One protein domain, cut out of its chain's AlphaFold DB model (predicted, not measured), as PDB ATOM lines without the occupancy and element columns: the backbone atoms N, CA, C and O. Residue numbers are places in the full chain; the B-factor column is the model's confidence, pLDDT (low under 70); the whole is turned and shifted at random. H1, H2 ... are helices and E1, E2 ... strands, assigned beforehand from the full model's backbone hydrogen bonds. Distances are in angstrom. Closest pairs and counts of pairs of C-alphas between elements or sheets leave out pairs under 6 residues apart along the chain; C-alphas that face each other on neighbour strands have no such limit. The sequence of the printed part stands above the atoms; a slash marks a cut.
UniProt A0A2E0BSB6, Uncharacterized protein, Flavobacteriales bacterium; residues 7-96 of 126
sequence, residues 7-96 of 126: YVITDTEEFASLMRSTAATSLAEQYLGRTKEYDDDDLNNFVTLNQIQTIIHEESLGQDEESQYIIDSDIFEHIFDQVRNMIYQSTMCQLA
ATOM      1  N   TYR A   7     -22.231 -10.875 -20.400       96.00
ATOM      2  CA  TYR A   7     -20.957 -10.404 -20.913       96.00
ATOM      3  C   TYR A   7     -19.902 -11.475 -20.666       96.00
ATOM      4  O   TYR A   7     -19.975 -12.209 -19.683       96.00
ATOM      5  N   VAL A   8     -18.902 -11.535 -21.539       97.25
ATOM      6  CA  VAL A   8     -17.787 -12.478 -21.421       97.25
ATOM      7  C   VAL A   8     -16.514 -11.715 -21.077       97.25
ATOM      8  O   VAL A   8     -16.210 -10.690 -21.693       97.25
ATOM      9  N   ILE A   9     -15.774 -12.203 -20.085       97.25
ATOM     10  CA  ILE A   9     -14.462 -11.676 -19.710       97.25
ATOM     11  C   ILE A   9     -13.413 -12.295 -20.639       97.25
ATOM     12  O   ILE A   9     -12.959 -13.416 -20.420       97.25
ATOM     13  N   THR A  10     -13.007 -11.548 -21.665       96.31
ATOM     14  CA  THR A  10     -12.050 -12.021 -22.680       96.31
ATOM     15  C   THR A  10     -10.604 -12.076 -22.183       96.31
ATOM     16  O   THR A  10      -9.810 -12.858 -22.695       96.31
ATOM     17  N   ASP A  11     -10.256 -11.254 -21.190       96.94
ATOM     18  CA  ASP A  11      -8.965 -11.281 -20.498       96.94
ATOM     19  C   ASP A  11      -9.205 -11.209 -18.986       96.94
ATOM     20  O   ASP A  11      -9.587 -10.177 -18.431       96.94
ATOM     21  N   THR A  12      -9.033 -12.347 -18.314       96.44
ATOM     22  CA  THR A  12      -9.304 -12.459 -16.875       96.44
ATOM     23  C   THR A  12      -8.237 -11.757 -16.033       96.44
ATOM     24  O   THR A  12      -8.540 -11.279 -14.941       96.44
ATOM     25  N   GLU A  13      -6.994 -11.678 -16.508       96.38
ATOM     26  CA  GLU A  13      -5.906 -11.022 -15.781       96.38
ATOM     27  C   GLU A  13      -6.054  -9.502 -15.842       96.38
ATOM     28  O   GLU A  13      -6.014  -8.841 -14.799       96.38
ATOM     29  N   GLU A  14      -6.325  -8.956 -17.029       96.94
ATOM     30  CA  GLU A  14      -6.595  -7.528 -17.204       96.94
ATOM     31  C   GLU A  14      -7.844  -7.106 -16.421       96.94
ATOM     32  O   GLU A  14      -7.816  -6.111 -15.694       96.94
ATOM     33  N   PHE A  15      -8.918  -7.898 -16.479       97.31
ATOM     34  CA  PHE A  15     -10.135  -7.626 -15.716       97.31
ATOM     35  C   PHE A  15      -9.896  -7.667 -14.200       97.31
ATOM     36  O   PHE A  15     -10.350  -6.779 -13.476       97.31
ATOM     37  N   ALA A  16      -9.139  -8.652 -13.705       97.69
ATOM     38  CA  ALA A  16      -8.761  -8.728 -12.294       97.69
ATOM     39  C   ALA A  16      -7.926  -7.511 -11.857       97.69
ATOM     40  O   ALA A  16      -8.168  -6.941 -10.788       97.69
ATOM     41  N   SER A  17      -6.976  -7.082 -12.692       96.94
ATOM     42  CA  SER A  17      -6.155  -5.893 -12.446       96.94
ATOM     43  C   SER A  17      -6.994  -4.612 -12.418       96.94
ATOM     44  O   SER A  17      -6.865  -3.794 -11.498       96.94
ATOM     45  N   LEU A  18      -7.933  -4.468 -13.358       96.19
ATOM     46  CA  LEU A  18      -8.871  -3.348 -13.415       96.19
ATOM     47  C   LEU A  18      -9.753  -3.284 -12.164       96.19
ATOM     48  O   LEU A  18      -9.868  -2.223 -11.546       96.19
ATOM     49  N   MET A  19     -10.344  -4.411 -11.761       97.25
ATOM     50  CA  MET A  19     -11.165  -4.498 -10.549       97.25
ATOM     51  C   MET A  19     -10.383  -4.067  -9.316       97.25
ATOM     52  O   MET A  19     -10.840  -3.233  -8.531       97.25
ATOM     53  N   ARG A  20      -9.165  -4.593  -9.171       96.81
ATOM     54  CA  ARG A  20      -8.289  -4.309  -8.037       96.81
ATOM     55  C   ARG A  20      -7.888  -2.837  -7.959       96.81
ATOM     56  O   ARG A  20      -8.043  -2.213  -6.907       96.81
ATOM     57  N   SER A  21      -7.388  -2.280  -9.057       96.44
ATOM     58  CA  SER A  21      -6.922  -0.890  -9.122       96.44
ATOM     59  C   SER A  21      -8.069   0.110  -8.952       96.44
ATOM     60  O   SER A  21      -7.943   1.070  -8.186       96.44
ATOM     61  N   THR A  22      -9.224  -0.145  -9.572       96.12
ATOM     62  CA  THR A  22     -10.419   0.706  -9.445       96.12
ATOM     63  C   THR A  22     -10.971   0.668  -8.023       96.12
ATOM     64  O   THR A  22     -11.290   1.712  -7.453       96.12
ATOM     65  N   ALA A  23     -11.023  -0.512  -7.396       97.31
ATOM     66  CA  ALA A  23     -11.460  -0.649  -6.012       97.31
ATOM     67  C   ALA A  23     -10.541   0.125  -5.053       97.31
ATOM     68  O   ALA A  23     -11.029   0.913  -4.237       97.31
ATOM     69  N   ALA A  24      -9.218  -0.016  -5.186       96.81
ATOM     70  CA  ALA A  24      -8.249   0.723  -4.372       96.81
ATOM     71  C   ALA A  24      -8.356   2.243  -4.572       96.81
ATOM     72  O   ALA A  24      -8.354   3.010  -3.602       96.81
ATOM     73  N   THR A  25      -8.499   2.677  -5.823       95.88
ATOM     74  CA  THR A  25      -8.665   4.088  -6.182       95.88
ATOM     75  C   THR A  25      -9.944   4.660  -5.575       95.88
ATOM     76  O   THR A  25      -9.901   5.715  -4.945       95.88
ATOM     77  N   SER A  26     -11.061   3.930  -5.654       96.50
ATOM     78  CA  SER A  26     -12.338   4.363  -5.071       96.50
ATOM     79  C   SER A  26     -12.263   4.539  -3.549       96.50
ATOM     80  O   SER A  26     -12.833   5.480  -2.996       96.50
ATOM     81  N   LEU A  27     -11.513   3.677  -2.852       96.38
ATOM     82  CA  LEU A  27     -11.275   3.809  -1.412       96.38
ATOM     83  C   LEU A  27     -10.407   5.030  -1.098       96.38
ATOM     84  O   LEU A  27     -10.681   5.741  -0.130       96.38
ATOM     85  N   ALA A  28      -9.378   5.293  -1.907       94.94
ATOM     86  CA  ALA A  28      -8.546   6.482  -1.755       94.94
ATOM     87  C   ALA A  28      -9.374   7.761  -1.923       94.94
ATOM     88  O   ALA A  28      -9.295   8.658  -1.087       94.94
ATOM     89  N   GLU A  29     -10.224   7.821  -2.943       95.88
ATOM     90  CA  GLU A  29     -11.120   8.957  -3.157       95.88
ATOM     91  C   GLU A  29     -12.070   9.150  -1.977       95.88
ATOM     92  O   GLU A  29     -12.180  10.258  -1.451       95.88
ATOM     93  N   GLN A  30     -12.684   8.068  -1.498       95.88
ATOM     94  CA  GLN A  30     -13.627   8.117  -0.387       95.88
ATOM     95  C   GLN A  30     -12.987   8.576   0.931       95.88
ATOM     96  O   GLN A  30     -13.576   9.389   1.642       95.88
ATOM     97  N   TYR A  31     -11.822   8.032   1.293       92.81
ATOM     98  CA  TYR A  31     -11.234   8.237   2.623       92.81
ATOM     99  C   TYR A  31     -10.123   9.292   2.660       92.81
ATOM    100  O   TYR A  31      -9.863   9.856   3.721       92.81
ATOM    101  N   LEU A  32      -9.472   9.583   1.529       92.69
ATOM    102  CA  LEU A  32      -8.412  10.594   1.421       92.69
ATOM    103  C   LEU A  32      -8.867  11.858   0.678       92.69
ATOM    104  O   LEU A  32      -8.124  12.838   0.663       92.69
ATOM    105  N   GLY A  33     -10.045  11.846   0.042       94.56
ATOM    106  CA  GLY A  33     -10.561  12.976  -0.737       94.56
ATOM    107  C   GLY A  33      -9.771  13.260  -2.017       94.56
ATOM    108  O   GLY A  33      -9.868  14.355  -2.568       94.56
ATOM    109  N   ARG A  34      -8.949  12.307  -2.470       92.94
ATOM    110  CA  ARG A  34      -8.157  12.408  -3.699       92.94
ATOM    111  C   ARG A  34      -7.947  11.037  -4.324       92.94
ATOM    112  O   ARG A  34      -7.763  10.053  -3.610       92.94
ATOM    113  N   THR A  35      -7.884  11.012  -5.647       92.62
ATOM    114  CA  THR A  35      -7.444   9.848  -6.411       92.62
ATOM    115  C   THR A  35      -5.993   9.530  -6.051       92.62
ATOM    116  O   THR A  35      -5.148  10.426  -5.933       92.62
ATOM    117  N   LYS A  36      -5.705   8.249  -5.843       92.25
ATOM    118  CA  LYS A  36      -4.348   7.733  -5.699       92.25
ATOM    119  C   LYS A  36      -4.245   6.476  -6.545       92.25
ATOM    120  O   LYS A  36      -5.012   5.545  -6.333       92.25
ATOM    121  N   GLU A  37      -3.285   6.474  -7.456       89.81
ATOM    122  CA  GLU A  37      -2.886   5.274  -8.180       89.81
ATOM    123  C   GLU A  37      -1.948   4.444  -7.303       89.81
ATOM    124  O   GLU A  37      -1.165   4.982  -6.510       89.81
ATOM    125  N   TYR A  38      -2.068   3.130  -7.431       89.81
ATOM    126  CA  TYR A  38      -1.262   2.150  -6.724       89.81
ATOM    127  C   TYR A  38      -0.613   1.259  -7.771       89.81
ATOM    128  O   TYR A  38      -1.275   0.880  -8.739       89.81
ATOM    129  N   ASP A  39       0.661   0.939  -7.582       91.50
ATOM    130  CA  ASP A  39       1.304  -0.090  -8.388       91.50
ATOM    131  C   ASP A  39       0.914  -1.497  -7.898       91.50
ATOM    132  O   ASP A  39       0.253  -1.677  -6.867       91.50
ATOM    133  N   ASP A  40       1.285  -2.514  -8.670       90.25
ATOM    134  CA  ASP A  40       0.929  -3.896  -8.353       90.25
ATOM    135  C   ASP A  40       1.585  -4.398  -7.060       90.25
ATOM    136  O   ASP A  40       0.973  -5.198  -6.347       90.25
ATOM    137  N   ASP A  41       2.787  -3.921  -6.730       90.06
ATOM    138  CA  ASP A  41       3.506  -4.309  -5.515       90.06
ATOM    139  C   ASP A  41       2.821  -3.745  -4.263       90.06
ATOM    140  O   ASP A  41       2.627  -4.467  -3.279       90.06
ATOM    141  N   ASP A  42       2.366  -2.490  -4.316       90.56
ATOM    142  CA  ASP A  42       1.521  -1.868  -3.301       90.56
ATOM    143  C   ASP A  42       0.244  -2.691  -3.099       90.56
ATOM    144  O   ASP A  42      -0.094  -3.052  -1.967       90.56
ATOM    145  N   LEU A  43      -0.456  -3.022  -4.190       94.44
ATOM    146  CA  LEU A  43      -1.734  -3.734  -4.147       94.44
ATOM    147  C   LEU A  43      -1.593  -5.173  -3.646       94.44
ATOM    148  O   LEU A  43      -2.455  -5.631  -2.895       94.44
ATOM    149  N   ASN A  44      -0.498  -5.860  -3.979       95.00
ATOM    150  CA  ASN A  44      -0.216  -7.226  -3.528       95.00
ATOM    151  C   ASN A  44      -0.103  -7.346  -2.000       95.00
ATOM    152  O   ASN A  44      -0.357  -8.421  -1.457       95.00
ATOM    153  N   ASN A  45       0.207  -6.256  -1.289       91.94
ATOM    154  CA  ASN A  45       0.184  -6.238   0.177       91.94
ATOM    155  C   ASN A  45      -1.238  -6.287   0.757       91.94
ATOM    156  O   ASN A  45      -1.407  -6.595   1.939       91.94
ATOM    157  N   PHE A  46      -2.256  -5.961  -0.041       93.31
ATOM    158  CA  PHE A  46      -3.654  -5.928   0.386       93.31
ATOM    159  C   PHE A  46      -4.460  -7.082  -0.197       93.31
ATOM    160  O   PHE A  46      -5.155  -7.769   0.554       93.31
ATOM    161  N   VAL A  47      -4.360  -7.284  -1.513       95.31
ATOM    162  CA  VAL A  47      -5.021  -8.353  -2.260       95.31
ATOM    163  C   VAL A  47      -4.246  -8.682  -3.545       95.31
ATOM    164  O   VAL A  47      -3.859  -7.810  -4.326       95.31
ATOM    165  N   THR A  48      -4.004  -9.967  -3.778       96.44
ATOM    166  CA  THR A  48      -3.266 -10.458  -4.954       96.44
ATOM    167  C   THR A  48      -4.185 -10.615  -6.167       96.44
ATOM    168  O   THR A  48      -5.386 -10.835  -6.007       96.44
ATOM    169  N   LEU A  49      -3.633 -10.568  -7.387       96.50
ATOM    170  CA  LEU A  49      -4.405 -10.840  -8.612       96.50
ATOM    171  C   LEU A  49      -5.077 -12.218  -8.575       96.50
ATOM    172  O   LEU A  49      -6.255 -12.326  -8.893       96.50
ATOM    173  N   ASN A  50      -4.374 -13.247  -8.093       96.88
ATOM    174  CA  ASN A  50      -4.913 -14.607  -7.995       96.88
ATOM    175  C   ASN A  50      -6.155 -14.693  -7.095       96.88
ATOM    176  O   ASN A  50      -7.074 -15.457  -7.384       96.88
ATOM    177  N   GLN A  51      -6.214 -13.905  -6.015       96.88
ATOM    178  CA  GLN A  51      -7.414 -13.836  -5.175       96.88
ATOM    179  C   GLN A  51      -8.594 -13.237  -5.942       96.88
ATOM    180  O   GLN A  51      -9.702 -13.748  -5.837       96.88
ATOM    181  N   ILE A  52      -8.358 -12.209  -6.761       97.62
ATOM    182  CA  ILE A  52      -9.416 -11.613  -7.585       97.62
ATOM    183  C   ILE A  52      -9.867 -12.580  -8.681       97.62
ATOM    184  O   ILE A  52     -11.061 -12.739  -8.898       97.62
ATOM    185  N   GLN A  53      -8.937 -13.292  -9.320       97.50
ATOM    186  CA  GLN A  53      -9.260 -14.352 -10.281       97.50
ATOM    187  C   GLN A  53     -10.083 -15.482  -9.647       97.50
ATOM    188  O   GLN A  53     -10.977 -16.019 -10.293       97.50
ATOM    189  N   THR A  54      -9.824 -15.808  -8.377       97.44
ATOM    190  CA  THR A  54     -10.621 -16.788  -7.622       97.44
ATOM    191  C   THR A  54     -12.049 -16.288  -7.413       97.44
ATOM    192  O   THR A  54     -12.984 -17.029  -7.681       97.44
ATOM    193  N   ILE A  55     -12.232 -15.016  -7.041       97.12
ATOM    194  CA  ILE A  55     -13.568 -14.407  -6.912       97.12
ATOM    195  C   ILE A  55     -14.303 -14.416  -8.254       97.12
ATOM    196  O   ILE A  55     -15.468 -14.782  -8.315       97.12
ATOM    197  N   ILE A  56     -13.624 -14.060  -9.348       97.56
ATOM    198  CA  ILE A  56     -14.223 -14.099 -10.691       97.56
ATOM    199  C   ILE A  56     -14.708 -15.514 -11.022       97.56
ATOM    200  O   ILE A  56     -15.819 -15.678 -11.515       97.56
ATOM    201  N   HIS A  57     -13.897 -16.531 -10.724       96.88
ATOM    202  CA  HIS A  57     -14.274 -17.926 -10.920       96.88
ATOM    203  C   HIS A  57     -15.507 -18.316 -10.092       96.88
ATOM    204  O   HIS A  57     -16.442 -18.899 -10.638       96.88
ATOM    205  N   GLU A  58     -15.516 -17.982  -8.799       97.00
ATOM    206  CA  GLU A  58     -16.571 -18.354  -7.848       97.00
ATOM    207  C   GLU A  58     -17.907 -17.642  -8.109       97.00
ATOM    208  O   GLU A  58     -18.960 -18.247  -7.916       97.00
ATOM    209  N   GLU A  59     -17.870 -16.389  -8.571       96.75
ATOM    210  CA  GLU A  59     -19.063 -15.548  -8.754       96.75
ATOM    211  C   GLU A  59     -19.625 -15.559 -10.184       96.75
ATOM    212  O   GLU A  59     -20.745 -15.103 -10.412       96.75
ATOM    213  N   SER A  60     -18.862 -16.043 -11.171       96.19
ATOM    214  CA  SER A  60     -19.318 -16.099 -12.567       96.19
ATOM    215  C   SER A  60     -20.566 -16.978 -12.756       96.19
ATOM    216  O   SER A  60     -20.790 -17.952 -12.036       96.19
ATOM    217  N   LEU A  61     -21.360 -16.690 -13.794       96.44
ATOM    218  CA  LEU A  61     -22.496 -17.537 -14.204       96.44
ATOM    219  C   LEU A  61     -22.045 -18.900 -14.750       96.44
ATOM    220  O   LEU A  61     -22.851 -19.823 -14.887       96.44
ATOM    221  N   GLY A  62     -20.767 -19.011 -15.098       95.88
ATOM    222  CA  GLY A  62     -20.157 -20.164 -15.728       95.88
ATOM    223  C   GLY A  62     -19.083 -19.731 -16.715       95.88
ATOM    224  O   GLY A  62     -18.577 -18.607 -16.670       95.88
ATOM    225  N   GLN A  63     -18.753 -20.642 -17.622       96.81
ATOM    226  CA  GLN A  63     -17.812 -20.398 -18.705       96.81
ATOM    227  C   GLN A  63     -18.477 -20.640 -20.058       96.81
ATOM    228  O   GLN A  63     -19.391 -21.462 -20.164       96.81
ATOM    229  N   ASP A  64     -18.013 -19.930 -21.081       95.00
ATOM    230  CA  ASP A  64     -18.414 -20.156 -22.465       95.00
ATOM    231  C   ASP A  64     -17.657 -21.338 -23.110       95.00
ATOM    232  O   ASP A  64     -16.911 -22.076 -22.459       95.00
ATOM    233  N   GLU A  65     -17.856 -21.536 -24.415       94.69
ATOM    234  CA  GLU A  65     -17.200 -22.605 -25.183       94.69
ATOM    235  C   GLU A  65     -15.669 -22.445 -25.266       94.69
ATOM    236  O   GLU A  65     -14.958 -23.428 -25.485       94.69
ATOM    237  N   GLU A  66     -15.147 -21.235 -25.046       94.62
ATOM    238  CA  GLU A  66     -13.718 -20.910 -25.030       94.62
ATOM    239  C   GLU A  66     -13.125 -20.924 -23.608       94.62
ATOM    240  O   GLU A  66     -11.957 -20.584 -23.417       94.62
ATOM    241  N   SER A  67     -13.889 -21.382 -22.606       93.94
ATOM    242  CA  SER A  67     -13.518 -21.370 -21.181       93.94
ATOM    243  C   SER A  67     -13.345 -19.964 -20.583       93.94
ATOM    244  O   SER A  67     -12.658 -19.799 -19.571       93.94
ATOM    245  N   GLN A  68     -13.974 -18.948 -21.176       96.38
ATOM    246  CA  GLN A  68     -14.001 -17.576 -20.671       96.38
ATOM    247  C   GLN A  68     -15.179 -17.381 -19.716       96.38
ATOM    248  O   GLN A  68     -16.261 -17.922 -19.930       96.38
ATOM    249  N   TYR A  69     -14.980 -16.611 -18.647       97.88
ATOM    250  CA  TYR A  69     -16.006 -16.413 -17.621       97.88
ATOM    251  C   TYR A  69     -17.139 -15.505 -18.101       97.88
ATOM    252  O   TYR A  69     -16.893 -14.448 -18.687       97.88
ATOM    253  N   ILE A  70     -18.375 -15.899 -17.794       97.75
ATOM    254  CA  ILE A  70     -19.594 -15.159 -18.133       97.75
ATOM    255  C   ILE A  70     -20.102 -14.427 -16.889       97.75
ATOM    256  O   ILE A  70     -20.251 -15.028 -15.823       97.75
ATOM    257  N   ILE A  71     -20.396 -13.137 -17.022       97.38
ATOM    258  CA  ILE A  71     -20.926 -12.285 -15.951       97.38
ATOM    259  C   ILE A  71     -22.093 -11.434 -16.454       97.38
ATOM    260  O   ILE A  71     -22.240 -11.199 -17.651       97.38
ATOM    261  N   ASP A  72     -22.892 -10.908 -15.535       96.81
ATOM    262  CA  ASP A  72     -23.831  -9.819 -15.801       96.81
ATOM    263  C   ASP A  72     -23.465  -8.574 -14.967       96.81
ATOM    264  O   ASP A  72     -22.420  -8.527 -14.311       96.81
ATOM    265  N   SER A  73     -24.301  -7.532 -15.014       95.19
ATOM    266  CA  SER A  73     -24.060  -6.310 -14.238       95.19
ATOM    267  C   SER A  73     -24.101  -6.536 -12.728       95.19
ATOM    268  O   SER A  73     -23.365  -5.873 -12.004       95.19
ATOM    269  N   ASP A  74     -24.945  -7.453 -12.256       96.12
ATOM    270  CA  ASP A  74     -25.106  -7.697 -10.824       96.12
ATOM    271  C   ASP A  74     -23.870  -8.437 -10.285       96.12
ATOM    272  O   ASP A  74     -23.340  -8.074  -9.235       96.12
ATOM    273  N   ILE A  75     -23.338  -9.403 -11.041       96.69
ATOM    274  CA  ILE A  75     -22.077 -10.089 -10.723       96.69
ATOM    275  C   ILE A  75     -20.892  -9.131 -10.816       96.69
ATOM    276  O   ILE A  75     -20.028  -9.152  -9.943       96.69
ATOM    277  N   PHE A  76     -20.848  -8.256 -11.825       96.56
ATOM    278  CA  PHE A  76     -19.809  -7.228 -11.918       96.56
ATOM    279  C   PHE A  76     -19.764  -6.358 -10.653       96.56
ATOM    280  O   PHE A  76     -18.699  -6.198 -10.050       96.56
ATOM    281  N   GLU A  77     -20.914  -5.810 -10.243       96.62
ATOM    282  CA  GLU A  77     -21.029  -4.978  -9.039       96.62
ATOM    283  C   GLU A  77     -20.653  -5.774  -7.786       96.62
ATOM    284  O   GLU A  77     -19.919  -5.278  -6.929       96.62
ATOM    285  N   HIS A  78     -21.091  -7.031  -7.709       97.06
ATOM    286  CA  HIS A  78     -20.791  -7.896  -6.581       97.06
ATOM    287  C   HIS A  78     -19.293  -8.184  -6.439       97.06
ATOM    288  O   HIS A  78     -18.739  -7.995  -5.353       97.06
ATOM    289  N   ILE A  79     -18.619  -8.567  -7.529       97.75
ATOM    290  CA  ILE A  79     -17.166  -8.782  -7.560       97.75
ATOM    291  C   ILE A  79     -16.451  -7.504  -7.117       97.75
ATOM    292  O   ILE A  79     -15.595  -7.555  -6.233       97.75
ATOM    293  N   PHE A  80     -16.823  -6.350  -7.679       98.06
ATOM    294  CA  PHE A  80     -16.216  -5.067  -7.328       98.06
ATOM    295  C   PHE A  80     -16.337  -4.755  -5.828       98.06
ATOM    296  O   PHE A  80     -15.344  -4.406  -5.179       98.06
ATOM    297  N   ASP A  81     -17.527  -4.929  -5.252       97.12
ATOM    298  CA  ASP A  81     -17.765  -4.707  -3.826       97.12
ATOM    299  C   ASP A  81     -16.985  -5.691  -2.946       97.12
ATOM    300  O   ASP A  81     -16.441  -5.290  -1.910       97.12
ATOM    301  N   GLN A  82     -16.870  -6.958  -3.352       96.44
ATOM    302  CA  GLN A  82     -16.038  -7.940  -2.655       96.44
ATOM    303  C   GLN A  82     -14.562  -7.528  -2.651       96.44
ATOM    304  O   GLN A  82     -13.953  -7.441  -1.580       96.44
ATOM    305  N   VAL A  83     -13.996  -7.188  -3.816       97.38
ATOM    306  CA  VAL A  83     -12.604  -6.719  -3.947       97.38
ATOM    307  C   VAL A  83     -12.362  -5.498  -3.061       97.38
ATOM    308  O   VAL A  83     -11.396  -5.443  -2.294       97.38
ATOM    309  N   ARG A  84     -13.266  -4.517  -3.117       96.94
ATOM    310  CA  ARG A  84     -13.188  -3.294  -2.318       96.94
ATOM    311  C   ARG A  84     -13.227  -3.587  -0.819       96.94
ATOM    312  O   ARG A  84     -12.432  -3.023  -0.064       96.94
ATOM    313  N   ASN A  85     -14.090  -4.500  -0.383       94.38
ATOM    314  CA  ASN A  85     -14.160  -4.925   1.013       94.38
ATOM    315  C   ASN A  85     -12.886  -5.646   1.466       94.38
ATOM    316  O   ASN A  85     -12.417  -5.382   2.574       94.38
ATOM    317  N   MET A  86     -12.290  -6.497   0.627       94.81
ATOM    318  CA  MET A  86     -11.017  -7.153   0.942       94.81
ATOM    319  C   MET A  86      -9.892  -6.142   1.158       94.81
ATOM    320  O   MET A  86      -9.183  -6.221   2.163       94.81
ATOM    321  N   ILE A  87      -9.749  -5.161   0.259       95.88
ATOM    322  CA  ILE A  87      -8.721  -4.115   0.377       95.88
ATOM    323  C   ILE A  87      -8.923  -3.314   1.666       95.88
ATOM    324  O   ILE A  87      -7.967  -3.089   2.416       95.88
ATOM    325  N   TYR A  88     -10.165  -2.924   1.963       93.94
ATOM    326  CA  TYR A  88     -10.501  -2.206   3.189       93.94
ATOM    327  C   TYR A  88     -10.148  -3.017   4.443       93.94
ATOM    328  O   TYR A  88      -9.425  -2.530   5.314       93.94
ATOM    329  N   GLN A  89     -10.607  -4.267   4.530       90.62
ATOM    330  CA  GLN A  89     -10.351  -5.125   5.687       90.62
ATOM    331  C   GLN A  89      -8.856  -5.396   5.871       90.62
ATOM    332  O   GLN A  89      -8.350  -5.268   6.984       90.62
ATOM    333  N   SER A  90      -8.134  -5.695   4.788       92.94
ATOM    334  CA  SER A  90      -6.687  -5.914   4.822       92.94
ATOM    335  C   SER A  90      -5.947  -4.677   5.337       92.94
ATOM    336  O   SER A  90      -5.127  -4.768   6.253       92.94
ATOM    337  N   THR A  91      -6.319  -3.490   4.846       92.31
ATOM    338  CA  THR A  91      -5.768  -2.210   5.319       92.31
ATOM    339  C   THR A  91      -6.002  -2.014   6.817       92.31
ATOM    340  O   THR A  91      -5.072  -1.692   7.561       92.31
ATOM    341  N   MET A  92      -7.227  -2.246   7.291       91.56
ATOM    342  CA  MET A  92      -7.574  -2.080   8.704       91.56
ATOM    343  C   MET A  92      -6.856  -3.098   9.602       91.56
ATOM    344  O   MET A  92      -6.363  -2.731  10.670       91.56
ATOM    345  N   CYS A  93      -6.700  -4.344   9.153       90.94
ATOM    346  CA  CYS A  93      -5.902  -5.361   9.839       90.94
ATOM    347  C   CYS A  93      -4.427  -4.953   9.954       90.94
ATOM    348  O   CYS A  93      -3.834  -5.097  11.023       90.94
ATOM    349  N   GLN A  94      -3.832  -4.388   8.898       92.00
ATOM    350  CA  GLN A  94      -2.459  -3.877   8.959       92.00
ATOM    351  C   GLN A  94      -2.320  -2.712   9.951       92.00
ATOM    352  O   GLN A  94      -1.330  -2.640  10.684       92.00
ATOM    353  N   LEU A  95      -3.300  -1.805  10.006       91.50
ATOM    354  CA  LEU A  95      -3.323  -0.724  10.996       91.50
ATOM    355  C   LEU A  95      -3.454  -1.267  12.425       91.50
ATOM    356  O   LEU A  95      -2.779  -0.764  13.327       91.50
ATOM    357  N   ALA A  96      -4.267  -2.305  12.622       90.94
ATOM    358  CA  ALA A  96      -4.429  -2.961  13.913       90.94
ATOM    359  C   ALA A  96      -3.141  -3.660  14.365       90.94
ATOM    360  O   ALA A  96      -2.691  -3.469  15.492       90.94
TER     361      ALA A  96
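Overview. This is residues 7 to 96 of the 126 residues of an uncharacterized protein of Flavobacteriales bacterium (UniProt A0A2E0BSB6). Two long helices, H1 and H4, cross near their middles as an X, and a third helix, H3, packs across the first halves of both. A small sheet of two short strands, E1 and E2, sits at one end with the loop of residues 60 to 68 beside it, while the chain folds back from the end of H1 through the short helix H2 to reach H3. The printed part has 90 residues with four named helices and two named strands, in the order E1, H1, H2, H3, E2, H4; the class is mostly helix and the two strands are antiparallel. The whole is compact, with a radius of gyration of the C-alphas of 13.5 A, and its outline is a rod of 44 by 21 by 20 A.

Arrangement. Begin at E1, residues 7 to 9, and set it beside its antiparallel neighbour E2, residues 69 to 71, at 142 degrees between directions. There N 7 and O 71 are 2.8 A apart and N 9 and O 69 are 2.9 A apart, both within hydrogen-bond range. Look also at residues 62 to 63, which pair antiparallel with residues 69 to 70 of E2. Next comes H1, residues 12 to 32, the hub, touching three other helices. With its residues 20 to 24 it only just touches H2, residues 40 to 44, with 3 pairs of C-alphas within 8 A; the closest are those of Arg 20 and Leu 43, 7.6 A apart. With residues 12 to 20, H1 touches H3, residues 49 to 59, about perpendicular at 78 degrees; the closest C-alphas, of Ala 16 and Ile 52, are 5.6 A apart. With residues 19 to 27, H1 touches H4, residues 73 to 96, the same way at a steep tilt of 57 degrees; the closest C-alphas, of Ala 23 and Arg 84, are 4.9 A apart. H3 touches residues 75 to 83 of H4, opposite ways at a steep tilt of 43 degrees, closest at the C-alphas of Glu 59 and Ile 75, 6.5 A. H2 and H4 are only just apart, at 8.3 A. In H1, H2, H3 and H4 every O i to N i+4 pair is within hydrogen-bond range.

Along the chain. Find C-alpha 7 at (-20.957, -10.404, -20.913), where E1 begins, 6.7 A long. H1 starts at C-alpha 12, (-9.304, -12.459, -16.875), and runs 29.4 A. H2 measures 6.0 A, H3 15.4 A and E2 6.6 A. H4 runs 34.5 A to C-alpha 96 at (-4.429, -2.961, 13.913).

Size, cuts and confidence. The two C-alphas farthest apart are those of Glu 65 and Ala 96, at 45.6 A. The printed part has no cut and no long link. Its mean pLDDT is 95.3, and no printed residue is under 70.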